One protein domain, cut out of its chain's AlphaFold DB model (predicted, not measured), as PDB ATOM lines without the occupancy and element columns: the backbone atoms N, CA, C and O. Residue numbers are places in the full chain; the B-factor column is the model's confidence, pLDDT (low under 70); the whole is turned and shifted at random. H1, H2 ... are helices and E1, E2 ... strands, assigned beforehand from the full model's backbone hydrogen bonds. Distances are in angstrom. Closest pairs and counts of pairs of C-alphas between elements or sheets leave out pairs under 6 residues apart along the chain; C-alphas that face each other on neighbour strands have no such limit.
ATOM      1  N   VAL A  71      -8.802  10.002   3.096       92.38
ATOM      2  CA  VAL A  71      -7.882  10.521   2.076       92.38
ATOM      3  C   VAL A  71      -8.472  11.787   1.480       92.38
ATOM      4  O   VAL A  71      -9.624  11.793   1.039       92.38
ATOM      5  N   VAL A  72      -7.687  12.859   1.455       90.88
ATOM      6  CA  VAL A  72      -8.062  14.140   0.851       90.88
ATOM      7  C   VAL A  72      -7.022  14.554  -0.176       90.88
ATOM      8  O   VAL A  72      -5.828  14.340   0.017       90.88
ATOM      9  N   ARG A  73      -7.477  15.141  -1.285       89.12
ATOM     10  CA  ARG A  73      -6.583  15.703  -2.301       89.12
ATOM     11  C   ARG A  73      -6.308  17.166  -1.993       89.12
ATOM     12  O   ARG A  73      -7.255  17.934  -1.832       89.12
ATOM     13  N   VAL A  74      -5.036  17.539  -1.967       86.88
ATOM     14  CA  VAL A  74      -4.574  18.904  -1.698       86.88
ATOM     15  C   VAL A  74      -3.845  19.464  -2.923       86.88
ATOM     16  O   VAL A  74      -3.232  18.697  -3.673       86.88
ATOM     17  N   PRO A  75      -3.955  20.775  -3.195       80.25
ATOM     18  CA  PRO A  75      -3.281  21.382  -4.335       80.25
ATOM     19  C   PRO A  75      -1.759  21.313  -4.168       80.25
ATOM     20  O   PRO A  75      -1.234  21.489  -3.072       80.25
ATOM     21  N   VAL A  76      -1.048  21.097  -5.275       74.19
ATOM     22  CA  VAL A  76       0.404  21.318  -5.332       74.19
ATOM     23  C   VAL A  76       0.667  22.819  -5.456       74.19
ATOM     24  O   VAL A  76       0.076  23.469  -6.330       74.19
ATOM     25  N   ASP A  77       1.546  23.359  -4.607       67.56
ATOM     26  CA  ASP A  77       1.957  24.767  -4.634       67.56
ATOM     27  C   ASP A  77       2.268  25.237  -6.068       67.56
ATOM     28  O   ASP A  77       2.983  24.582  -6.829       67.56
ATOM     29  N   GLY A  78       1.678  26.373  -6.453       54.25
ATOM     30  CA  GLY A  78       1.896  27.022  -7.750       54.25
ATOM     31  C   GLY A  78       0.907  26.692  -8.876       54.25
ATOM     32  O   GLY A  78       1.087  27.208  -9.976       54.25
ATOM     33  N   ALA A  79      -0.137  25.877  -8.657       51.97
ATOM     34  CA  ALA A  79      -0.989  25.427  -9.773       51.97
ATOM     35  C   ALA A  79      -2.502  25.631  -9.656       51.97
ATOM     36  O   ALA A  79      -3.189  25.571 -10.677       51.97
ATOM     37  N   ARG A  80      -3.043  25.908  -8.467       48.94
ATOM     38  CA  ARG A  80      -4.443  26.320  -8.297       48.94
ATOM     39  C   ARG A  80      -4.564  27.261  -7.107       48.94
ATOM     40  O   ARG A  80      -4.164  26.917  -6.004       48.94
ATOM     41  N   THR A  81      -5.210  28.404  -7.312       50.66
ATOM     42  CA  THR A  81      -5.730  29.262  -6.232       50.66
ATOM     43  C   THR A  81      -6.967  28.662  -5.552       50.66
ATOM     44  O   THR A  81      -7.433  29.189  -4.547       50.66
ATOM     45  N   THR A  82      -7.511  27.552  -6.072       54.69
ATOM     46  CA  THR A  82      -8.692  26.871  -5.527       54.69
ATOM     47  C   THR A  82      -8.357  25.436  -5.147       54.69
ATOM     48  O   THR A  82      -8.154  24.572  -6.004       54.69
ATOM     49  N   ALA A  83      -8.282  25.189  -3.842       61.19
ATOM     50  CA  ALA A  83      -8.142  23.855  -3.285       61.19
ATOM     51  C   ALA A  83      -9.341  22.965  -3.677       61.19
ATOM     52  O   ALA A  83     -10.462  23.458  -3.833       61.19
ATOM     53  N   SER A  84      -9.110  21.660  -3.859       69.50
ATOM     54  CA  SER A  84     -10.200  20.721  -4.160       69.50
ATOM     55  C   SER A  84     -11.176  20.667  -2.981       69.50
ATOM     56  O   SER A  84     -10.724  20.585  -1.839       69.50
ATOM     57  N   PRO A  85     -12.500  20.715  -3.207       77.00
ATOM     58  CA  PRO A  85     -13.456  20.677  -2.109       77.00
ATOM     59  C   PRO A  85     -13.294  19.383  -1.308       77.00
ATOM     60  O   PRO A  85     -12.977  18.325  -1.859       77.00
ATOM     61  N   LEU A  86     -13.533  19.466   0.003       82.75
ATOM     62  CA  LEU A  86     -13.581  18.277   0.846       82.75
ATOM     63  C   LEU A  86     -14.672  17.327   0.327       82.75
ATOM     64  O   LEU A  86     -15.754  17.797  -0.039       82.75
ATOM     65  N   PRO A  87     -14.437  16.004   0.346       82.00
ATOM     66  CA  PRO A  87     -15.475  15.023   0.064       82.00
ATOM     67  C   PRO A  87     -16.767  15.300   0.851       82.00
ATOM     68  O   PRO A  87     -16.721  15.603   2.044       82.00
ATOM     69  N   ASP A  88     -17.931  15.131   0.217       83.81
ATOM     70  CA  ASP A  88     -19.243  15.466   0.802       83.81
ATOM     71  C   ASP A  88     -19.500  14.833   2.173       83.81
ATOM     72  O   ASP A  88     -20.172  15.411   3.029       83.81
ATOM     73  N   HIS A  89     -18.984  13.626   2.408       81.94
ATOM     74  CA  HIS A  89     -19.113  12.966   3.704       81.94
ATOM     75  C   HIS A  89     -18.337  13.706   4.807       81.94
ATOM     76  O   HIS A  89     -18.879  13.874   5.895       81.94
ATOM     77  N   LEU A  90     -17.145  14.240   4.520       85.06
ATOM     78  CA  LEU A  90     -16.371  15.055   5.464       85.06
ATOM     79  C   LEU A  90     -16.981  16.447   5.659       85.06
ATOM     80  O   LEU A  90     -17.017  16.967   6.776       85.06
ATOM     81  N   THR A  91     -17.528  17.037   4.595       84.69
ATOM     82  CA  THR A  91     -18.268  18.306   4.677       84.69
ATOM     83  C   THR A  91     -19.520  18.162   5.546       84.69
ATOM     84  O   THR A  91     -19.831  19.030   6.357       84.69
ATOM     85  N   ARG A  92     -20.246  17.042   5.439       85.94
ATOM     86  CA  ARG A  92     -21.388  16.750   6.323       85.94
ATOM     87  C   ARG A  92     -20.948  16.458   7.756       85.94
ATOM     88  O   ARG A  92     -21.620  16.898   8.684       85.94
ATOM     89  N   LEU A  93     -19.831  15.754   7.931       85.94
ATOM     90  CA  LEU A  93     -19.276  15.429   9.242       85.94
ATOM     91  C   LEU A  93     -18.877  16.689  10.016       85.94
ATOM     92  O   LEU A  93     -19.317  16.873  11.147       85.94
ATOM     93  N   SER A  94     -18.140  17.599   9.376       86.12
ATOM     94  CA  SER A  94     -17.710  18.880   9.964       86.12
ATOM     95  C   SER A  94     -18.859  19.824  10.336       86.12
ATOM     96  O   SER A  94     -18.680  20.697  11.178       86.12
ATOM     97  N   ARG A  95     -20.059  19.638   9.765       87.75
ATOM     98  CA  ARG A  95     -21.276  20.373  10.163       87.75
ATOM     99  C   ARG A  95     -22.006  19.761  11.358       87.75
ATOM    100  O   ARG A  95     -22.830  20.435  11.965       87.75
ATOM    101  N   ARG A  96     -21.782  18.477  11.644       88.81
ATOM    102  CA  ARG A  96     -22.525  17.710  12.660       88.81
ATOM    103  C   ARG A  96     -21.696  17.381  13.892       88.81
ATOM    104  O   ARG A  96     -22.270  16.997  14.901       88.81
ATOM    105  N   ALA A  97     -20.377  17.494  13.810       89.94
ATOM    106  CA  ALA A  97     -19.449  17.120  14.863       89.94
ATOM    107  C   ALA A  97     -18.313  18.144  14.957       89.94
ATOM    108  O   ALA A  97     -18.009  18.841  13.989       89.94
ATOM    109  N   ALA A  98     -17.662  18.217  16.117       92.88
ATOM    110  CA  ALA A  98     -16.430  18.981  16.262       92.88
ATOM    111  C   ALA A  98     -15.278  18.184  15.639       92.88
ATOM    112  O   ALA A  98     -15.052  17.037  16.023       92.88
ATOM    113  N   VAL A  99     -14.563  18.787  14.687       94.88
ATOM    114  CA  VAL A  99     -13.522  18.120  13.896       94.88
ATOM    115  C   VAL A  99     -12.232  18.927  13.935       94.88
ATOM    116  O   VAL A  99     -12.252  20.131  13.687       94.88
ATOM    117  N   HIS A 100     -11.109  18.267  14.206       95.12
ATOM    118  CA  HIS A 100      -9.779  18.863  14.092       95.12
ATOM    119  C   HIS A 100      -8.774  17.867  13.519       95.12
ATOM    120  O   HIS A 100      -8.971  16.655  13.574       95.12
ATOM    121  N   VAL A 101      -7.701  18.398  12.946       96.69
ATOM    122  CA  VAL A 101      -6.621  17.640  12.325       96.69
ATOM    123  C   VAL A 101      -5.349  17.869  13.121       96.69
ATOM    124  O   VAL A 101      -4.929  19.009  13.292       96.69
ATOM    125  N   GLN A 102      -4.733  16.792  13.588       97.38
ATOM    126  CA  GLN A 102      -3.383  16.802  14.132       97.38
ATOM    127  C   GLN A 102      -2.392  16.598  12.983       97.38
ATOM    128  O   GLN A 102      -2.473  15.600  12.264       97.38
ATOM    129  N   LEU A 103      -1.491  17.561  12.795       96.06
ATOM    130  CA  LEU A 103      -0.538  17.563  11.687       96.06
ATOM    131  C   LEU A 103       0.650  16.637  11.959       96.06
ATOM    132  O   LEU A 103       1.030  16.416  13.108       96.06
ATOM    133  N   GLU A 104       1.270  16.157  10.879       95.56
ATOM    134  CA  GLU A 104       2.479  15.318  10.927       95.56
ATOM    135  C   GLU A 104       3.640  16.050  11.606       95.56
ATOM    136  O   GLU A 104       4.334  15.497  12.452       95.56
ATOM    137  N   SER A 105       3.798  17.335  11.280       92.62
ATOM    138  CA  SER A 105       4.809  18.226  11.852       92.62
ATOM    139  C   SER A 105       4.527  18.631  13.304       92.62
ATOM    140  O   SER A 105       5.270  19.426  13.874       92.62
ATOM    141  N   GLY A 106       3.434  18.138  13.891       92.50
ATOM    142  CA  GLY A 106       2.924  18.573  15.183       92.50
ATOM    143  C   GLY A 106       1.955  19.754  15.081       92.50
ATOM    144  O   GLY A 106       1.880  20.464  14.078       92.50
ATOM    145  N   GLY A 107       1.189  19.948  16.156       94.12
ATOM    146  CA  GLY A 107       0.134  20.957  16.239       94.12
ATOM    147  C   GLY A 107      -1.206  20.497  15.663       94.12
ATOM    148  O   GLY A 107      -1.371  19.367  15.199       94.12
ATOM    149  N   THR A 108      -2.184  21.397  15.729       95.56
ATOM    150  CA  THR A 108      -3.580  21.126  15.380       95.56
ATOM    151  C   THR A 108      -4.153  22.228  14.502       95.56
ATOM    152  O   THR A 108      -3.887  23.408  14.709       95.56
ATOM    153  N   THR A 109      -4.973  21.843  13.529       94.25
ATOM    154  CA  THR A 109      -5.663  22.761  12.618       94.25
ATOM    155  C   THR A 109      -7.093  22.298  12.343       94.25
ATOM    156  O   THR A 109      -7.482  21.175  12.673       94.25
ATOM    157  N   ALA A 110      -7.905  23.167  11.747       92.25
ATOM    158  CA  ALA A 110      -9.222  22.790  11.257       92.25
ATOM    159  C   ALA A 110      -9.102  21.886  10.019       92.25
ATOM    160  O   ALA A 110      -8.188  22.033   9.204       92.25
ATOM    161  N   LEU A 111     -10.064  20.978   9.840       90.81
ATOM    162  CA  LEU A 111     -10.173  20.232   8.590       90.81
ATOM    163  C   LEU A 111     -10.449  21.213   7.443       90.81
ATOM    164  O   LEU A 111     -11.467  21.905   7.446       90.81
ATOM    165  N   SER A 112      -9.555  21.256   6.456       87.25
ATOM    166  CA  SER A 112      -9.688  22.152   5.312       87.25
ATOM    167  C   SER A 112      -9.152  21.524   4.018       87.25
ATOM    168  O   SER A 112      -8.340  20.601   4.066       87.25
ATOM    169  N   PRO A 113      -9.573  22.035   2.851       82.69
ATOM    170  CA  PRO A 113      -8.970  21.716   1.555       82.69
ATOM    171  C   PRO A 113      -7.472  22.040   1.404       82.69
ATOM    172  O   PRO A 113      -6.842  21.568   0.461       82.69
ATOM    173  N   ALA A 114      -6.917  22.887   2.274       84.06
ATOM    174  CA  ALA A 114      -5.571  23.452   2.156       84.06
ATOM    175  C   ALA A 114      -4.596  22.859   3.186       84.06
ATOM    176  O   ALA A 114      -3.693  23.543   3.665       84.06
ATOM    177  N   LEU A 115      -4.808  21.601   3.577       89.62
ATOM    178  CA  LEU A 115      -3.860  20.895   4.432       89.62
ATOM    179  C   LEU A 115      -2.519  20.717   3.702       89.62
ATOM    180  O   LEU A 115      -2.519  20.495   2.486       89.62
ATOM    181  N   PRO A 116      -1.385  20.789   4.417       90.19
ATOM    182  CA  PRO A 116      -0.110  20.412   3.828       90.19
ATOM    183  C   PRO A 116      -0.163  18.934   3.401       90.19
ATOM    184  O   PRO A 116      -0.811  18.136   4.077       90.19
ATOM    185  N   PRO A 117       0.485  18.537   2.294       91.88
ATOM    186  CA  PRO A 117       0.632  17.123   1.974       91.88
ATOM    187  C   PRO A 117       1.330  16.377   3.119       91.88
ATOM    188  O   PRO A 117       2.312  16.881   3.664       91.88
ATOM    189  N   GLY A 118       0.852  15.182   3.462       93.12
ATOM    190  CA  GLY A 118       1.456  14.380   4.527       93.12
ATOM    191  C   GLY A 118       0.501  13.421   5.231       93.12
ATOM    192  O   GLY A 118      -0.639  13.191   4.804       93.12
ATOM    193  N   HIS A 119       1.002  12.845   6.323       96.75
ATOM    194  CA  HIS A 119       0.304  11.871   7.158       96.75
ATOM    195  C   HIS A 119      -0.191  12.524   8.451       96.75
ATOM    196  O   HIS A 119       0.572  12.841   9.358       96.75
ATOM    197  N   HIS A 120      -1.493  12.748   8.547       96.69
ATOM    198  CA  HIS A 120      -2.130  13.444   9.662       96.69
ATOM    199  C   HIS A 120      -3.078  12.516  10.423       96.69
ATOM    200  O   HIS A 120      -3.325  11.380  10.019       96.69
ATOM    201  N   PHE A 121      -3.671  13.022  11.502       97.44
ATOM    202  CA  PHE A 121      -4.770  12.356  12.200       97.44
ATOM    203  C   PHE A 121      -5.999  13.254  12.248       97.44
ATOM    204  O   PHE A 121      -5.928  14.406  12.674       97.44
ATOM    205  N   LEU A 122      -7.138  12.718  11.822       96.62
ATOM    206  CA  LEU A 122      -8.437  13.355  11.964       96.62
ATOM    207  C   LEU A 122      -9.055  12.934  13.291       96.62
ATOM    208  O   LEU A 122      -9.195  11.743  13.543       96.62
ATOM    209  N   HIS A 123      -9.484  13.901  14.087       96.31
ATOM    210  CA  HIS A 123     -10.178  13.688  15.350       96.31
ATOM    211  C   HIS A 123     -11.587  14.259  15.265       96.31
ATOM    212  O   HIS A 123     -11.790  15.380  14.788       96.31
ATOM    213  N   VAL A 124     -12.564  13.491  15.738       94.94
ATOM    214  CA  VAL A 124     -13.983  13.842  15.699       94.94
ATOM    215  C   VAL A 124     -14.615  13.614  17.058       94.94
ATOM    216  O   VAL A 124     -14.437  12.563  17.671       94.94
ATOM    217  N   ARG A 125     -15.413  14.589  17.493       94.19
ATOM    218  CA  ARG A 125     -16.305  14.475  18.646       94.19
ATOM    219  C   ARG A 125     -17.740  14.770  18.226       94.19
ATOM    220  O   ARG A 125     -18.049  15.890  17.813       94.19
ATOM    221  N   THR A 126     -18.601  13.766  18.316       88.62
ATOM    222  CA  THR A 126     -20.018  13.852  17.946       88.62
ATOM    223  C   THR A 126     -20.851  14.518  19.053       88.62
ATOM    224  O   THR A 126     -20.402  14.599  20.200       88.62
ATOM    225  N   PRO A 127     -22.069  15.013  18.749       87.38
ATOM    226  CA  PRO A 127     -22.923  15.690  19.734       87.38
ATOM    227  C   PRO A 127     -23.363  14.802  20.902       87.38
ATOM    228  O   PRO A 127     -23.585  15.302  21.997       87.38
ATOM    229  N   ASP A 128     -23.457  13.491  20.679       87.69
ATOM    230  CA  ASP A 128     -23.751  12.476  21.701       87.69
ATOM    231  C   ASP A 128     -22.529  12.131  22.583       87.69
ATOM    232  O   ASP A 128     -22.593  11.224  23.408       87.69
ATOM    233  N   GLY A 129     -21.412  12.849  22.420       87.12
ATOM    234  CA  GLY A 129     -20.214  12.724  23.248       87.12
ATOM    235  C   GLY A 129     -19.215  11.662  22.789       87.12
ATOM    236  O   GLY A 129     -18.124  11.596  23.361       87.12
ATOM    237  N   ARG A 130     -19.521  10.866  21.753       88.56
ATOM    238  CA  ARG A 130     -18.561   9.885  21.224       88.56
ATOM    239  C   ARG A 130     -17.350  10.590  20.613       88.56
ATOM    240  O   ARG A 130     -17.453  11.657  20.006       88.56
ATOM    241  N   GLN A 131     -16.186   9.972  20.779       92.88
ATOM    242  CA  GLN A 131     -14.924  10.436  20.213       92.88
ATOM    243  C   GLN A 131     -14.334   9.349  19.330       92.88
ATOM    244  O   GLN A 131     -14.389   8.169  19.667       92.88
ATOM    245  N   ALA A 132     -13.763   9.755  18.204       92.88
ATOM    246  CA  ALA A 132     -13.052   8.862  17.311       92.88
ATOM    247  C   ALA A 132     -11.922   9.593  16.604       92.88
ATOM    248  O   ALA A 132     -11.973  10.809  16.410       92.88
ATOM    249  N   HIS A 133     -10.929   8.825  16.178       94.88
ATOM    250  CA  HIS A 133      -9.858   9.318  15.336       94.88
ATOM    251  C   HIS A 133      -9.544   8.322  14.222       94.88
ATOM    252  O   HIS A 133      -9.808   7.126  14.351       94.88
ATOM    253  N   ALA A 134      -8.996   8.827  13.124       95.81
ATOM    254  CA  ALA A 134      -8.532   8.022  12.001       95.81
ATOM    255  C   ALA A 134      -7.317   8.687  11.336       95.81
ATOM    256  O   ALA A 134      -7.227   9.920  11.338       95.81
ATOM    257  N   PRO A 135      -6.401   7.911  10.731       97.38
ATOM    258  CA  PRO A 135      -5.392   8.453   9.830       97.38
ATOM    259  C   PRO A 135      -6.032   9.302   8.725       97.38
ATOM    260  O   PRO A 135      -7.059   8.927   8.150       97.38
ATOM    261  N   LEU A 136      -5.412  10.439   8.429       95.81
ATOM    262  CA  LEU A 136      -5.783  11.366   7.369       95.81
ATOM    263  C   LEU A 136      -4.594  11.540   6.423       95.81
ATOM    264  O   LEU A 136      -3.586  12.131   6.796       95.81
ATOM    265  N   LEU A 137      -4.723  11.063   5.191       95.50
ATOM    266  CA  LEU A 137      -3.709  11.226   4.153       95.50
ATOM    267  C   LEU A 137      -4.067  12.432   3.284       95.50
ATOM    268  O   LEU A 137      -5.036  12.389   2.519       95.50
ATOM    269  N   ALA A 138      -3.285  13.504   3.398       93.38
ATOM    270  CA  ALA A 138      -3.352  14.642   2.493       93.38
ATOM    271  C   ALA A 138      -2.416  14.376   1.312       93.38
ATOM    272  O   ALA A 138      -1.194  14.450   1.438       93.38
ATOM    273  N   VAL A 139      -2.988  14.009   0.165       92.50
ATOM    274  CA  VAL A 139      -2.225  13.616  -1.025       92.50
ATOM    275  C   VAL A 139      -2.278  14.708  -2.094       92.50
ATOM    276  O   VAL A 139      -3.341  15.294  -2.302       92.50
ATOM    277  N   PRO A 140      -1.177  14.978  -2.812       89.25
ATOM    278  CA  PRO A 140      -1.199  15.871  -3.965       89.25
ATOM    279  C   PRO A 140      -2.284  15.482  -4.976       89.25
ATOM    280  O   PRO A 140      -2.463  14.304  -5.295       89.25
ATOM    281  N   ASP A 141      -3.003  16.466  -5.516       87.25
ATOM    282  CA  ASP A 141      -4.021  16.227  -6.542       87.25
ATOM    283  C   ASP A 141      -3.435  15.718  -7.871       87.25
ATOM    284  O   ASP A 141      -4.136  15.039  -8.631       87.25
TER     285      ASP A 141
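Overview. This is residues 71 to 141 of the 323 residues of a protein of Streptomyces sp. SID335 (UniProt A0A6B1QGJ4). A strongly twisted sheet of four strands curls like part of a barrel, with the short helix H1 beside one end of it, and the long link of residues 103 to 117 folds back beside E2 and then runs over the hollow side of the curl. The 71 printed residues hold one named helix and four named strands, in the order E1, H1, E2, E3, E4. The sheet runs E1, E4, E3, E2 and is mixed, and the class is mixed, helices and strands. The whole is compact, with a radius of gyration of the C-alphas of 12.3 A, yet elongated in outline, spanning 41 by 25 by 15 A.

Along the chain. Find C-alpha 71 at (-7.882, 10.521, 2.076); there E1 begins, residues 71 to 74, 9.8 A long. Next comes H1, residues 88 to 96, 12.5 A from first to last C-alpha, beginning at C-alpha 88 at (-19.243, 15.466, 0.802). E2 takes residues 98 to 102, 13.4 A, and E3 residues 118 to 125, 22.7 A. E4, the longest strand, takes residues 131 to 140 and runs 28.3 A to C-alpha 140 at (-1.199, 15.871, -3.965).

Arrangement. Begin at the edge strand E1, which is parallel to E4 at 42 degrees; look for N 72 and O 137, 2.9 A apart. E4 and E3 form an antiparallel hairpin at 150 degrees, with N 120 and O 136 2.8 A apart. E3 and E2 form another at 155 degrees, with N 102 and O 121 2.8 A apart, and E2 is the other edge strand. E2, E3 and E4 make a meander, each strand the antiparallel neighbour of the one before. E1, H1 and E2 make a split strand-helix-strand unit, two strands of one sheet that are not neighbours, with a helix between them along the chain and E4 and E3 between them in the sheet, and its crossover is right-handed. H1 is on the sheet but only grazes it, with residues 90 to 96. Its closest C-alphas to E2 are those of Leu 93 and Val 99, 7.9 A apart, and H1 and E3 are near each other. In H1 every O i to N i+4 pair is within hydrogen-bond range. E1 is apart from E2 and E3.

Size, cuts and confidence. The two C-alphas farthest apart, of Gly 78 and Asp 128, are 41.7 A apart. The links E1 to H1 and E2 to E3 are long, with 13 and 15 residues; in the second, residues 108 to 109 pair antiparallel with residues 101 to 102 of E2. The printed part has no cut. Its mean pLDDT is 86.7, and residues 77 to 84 are under 70.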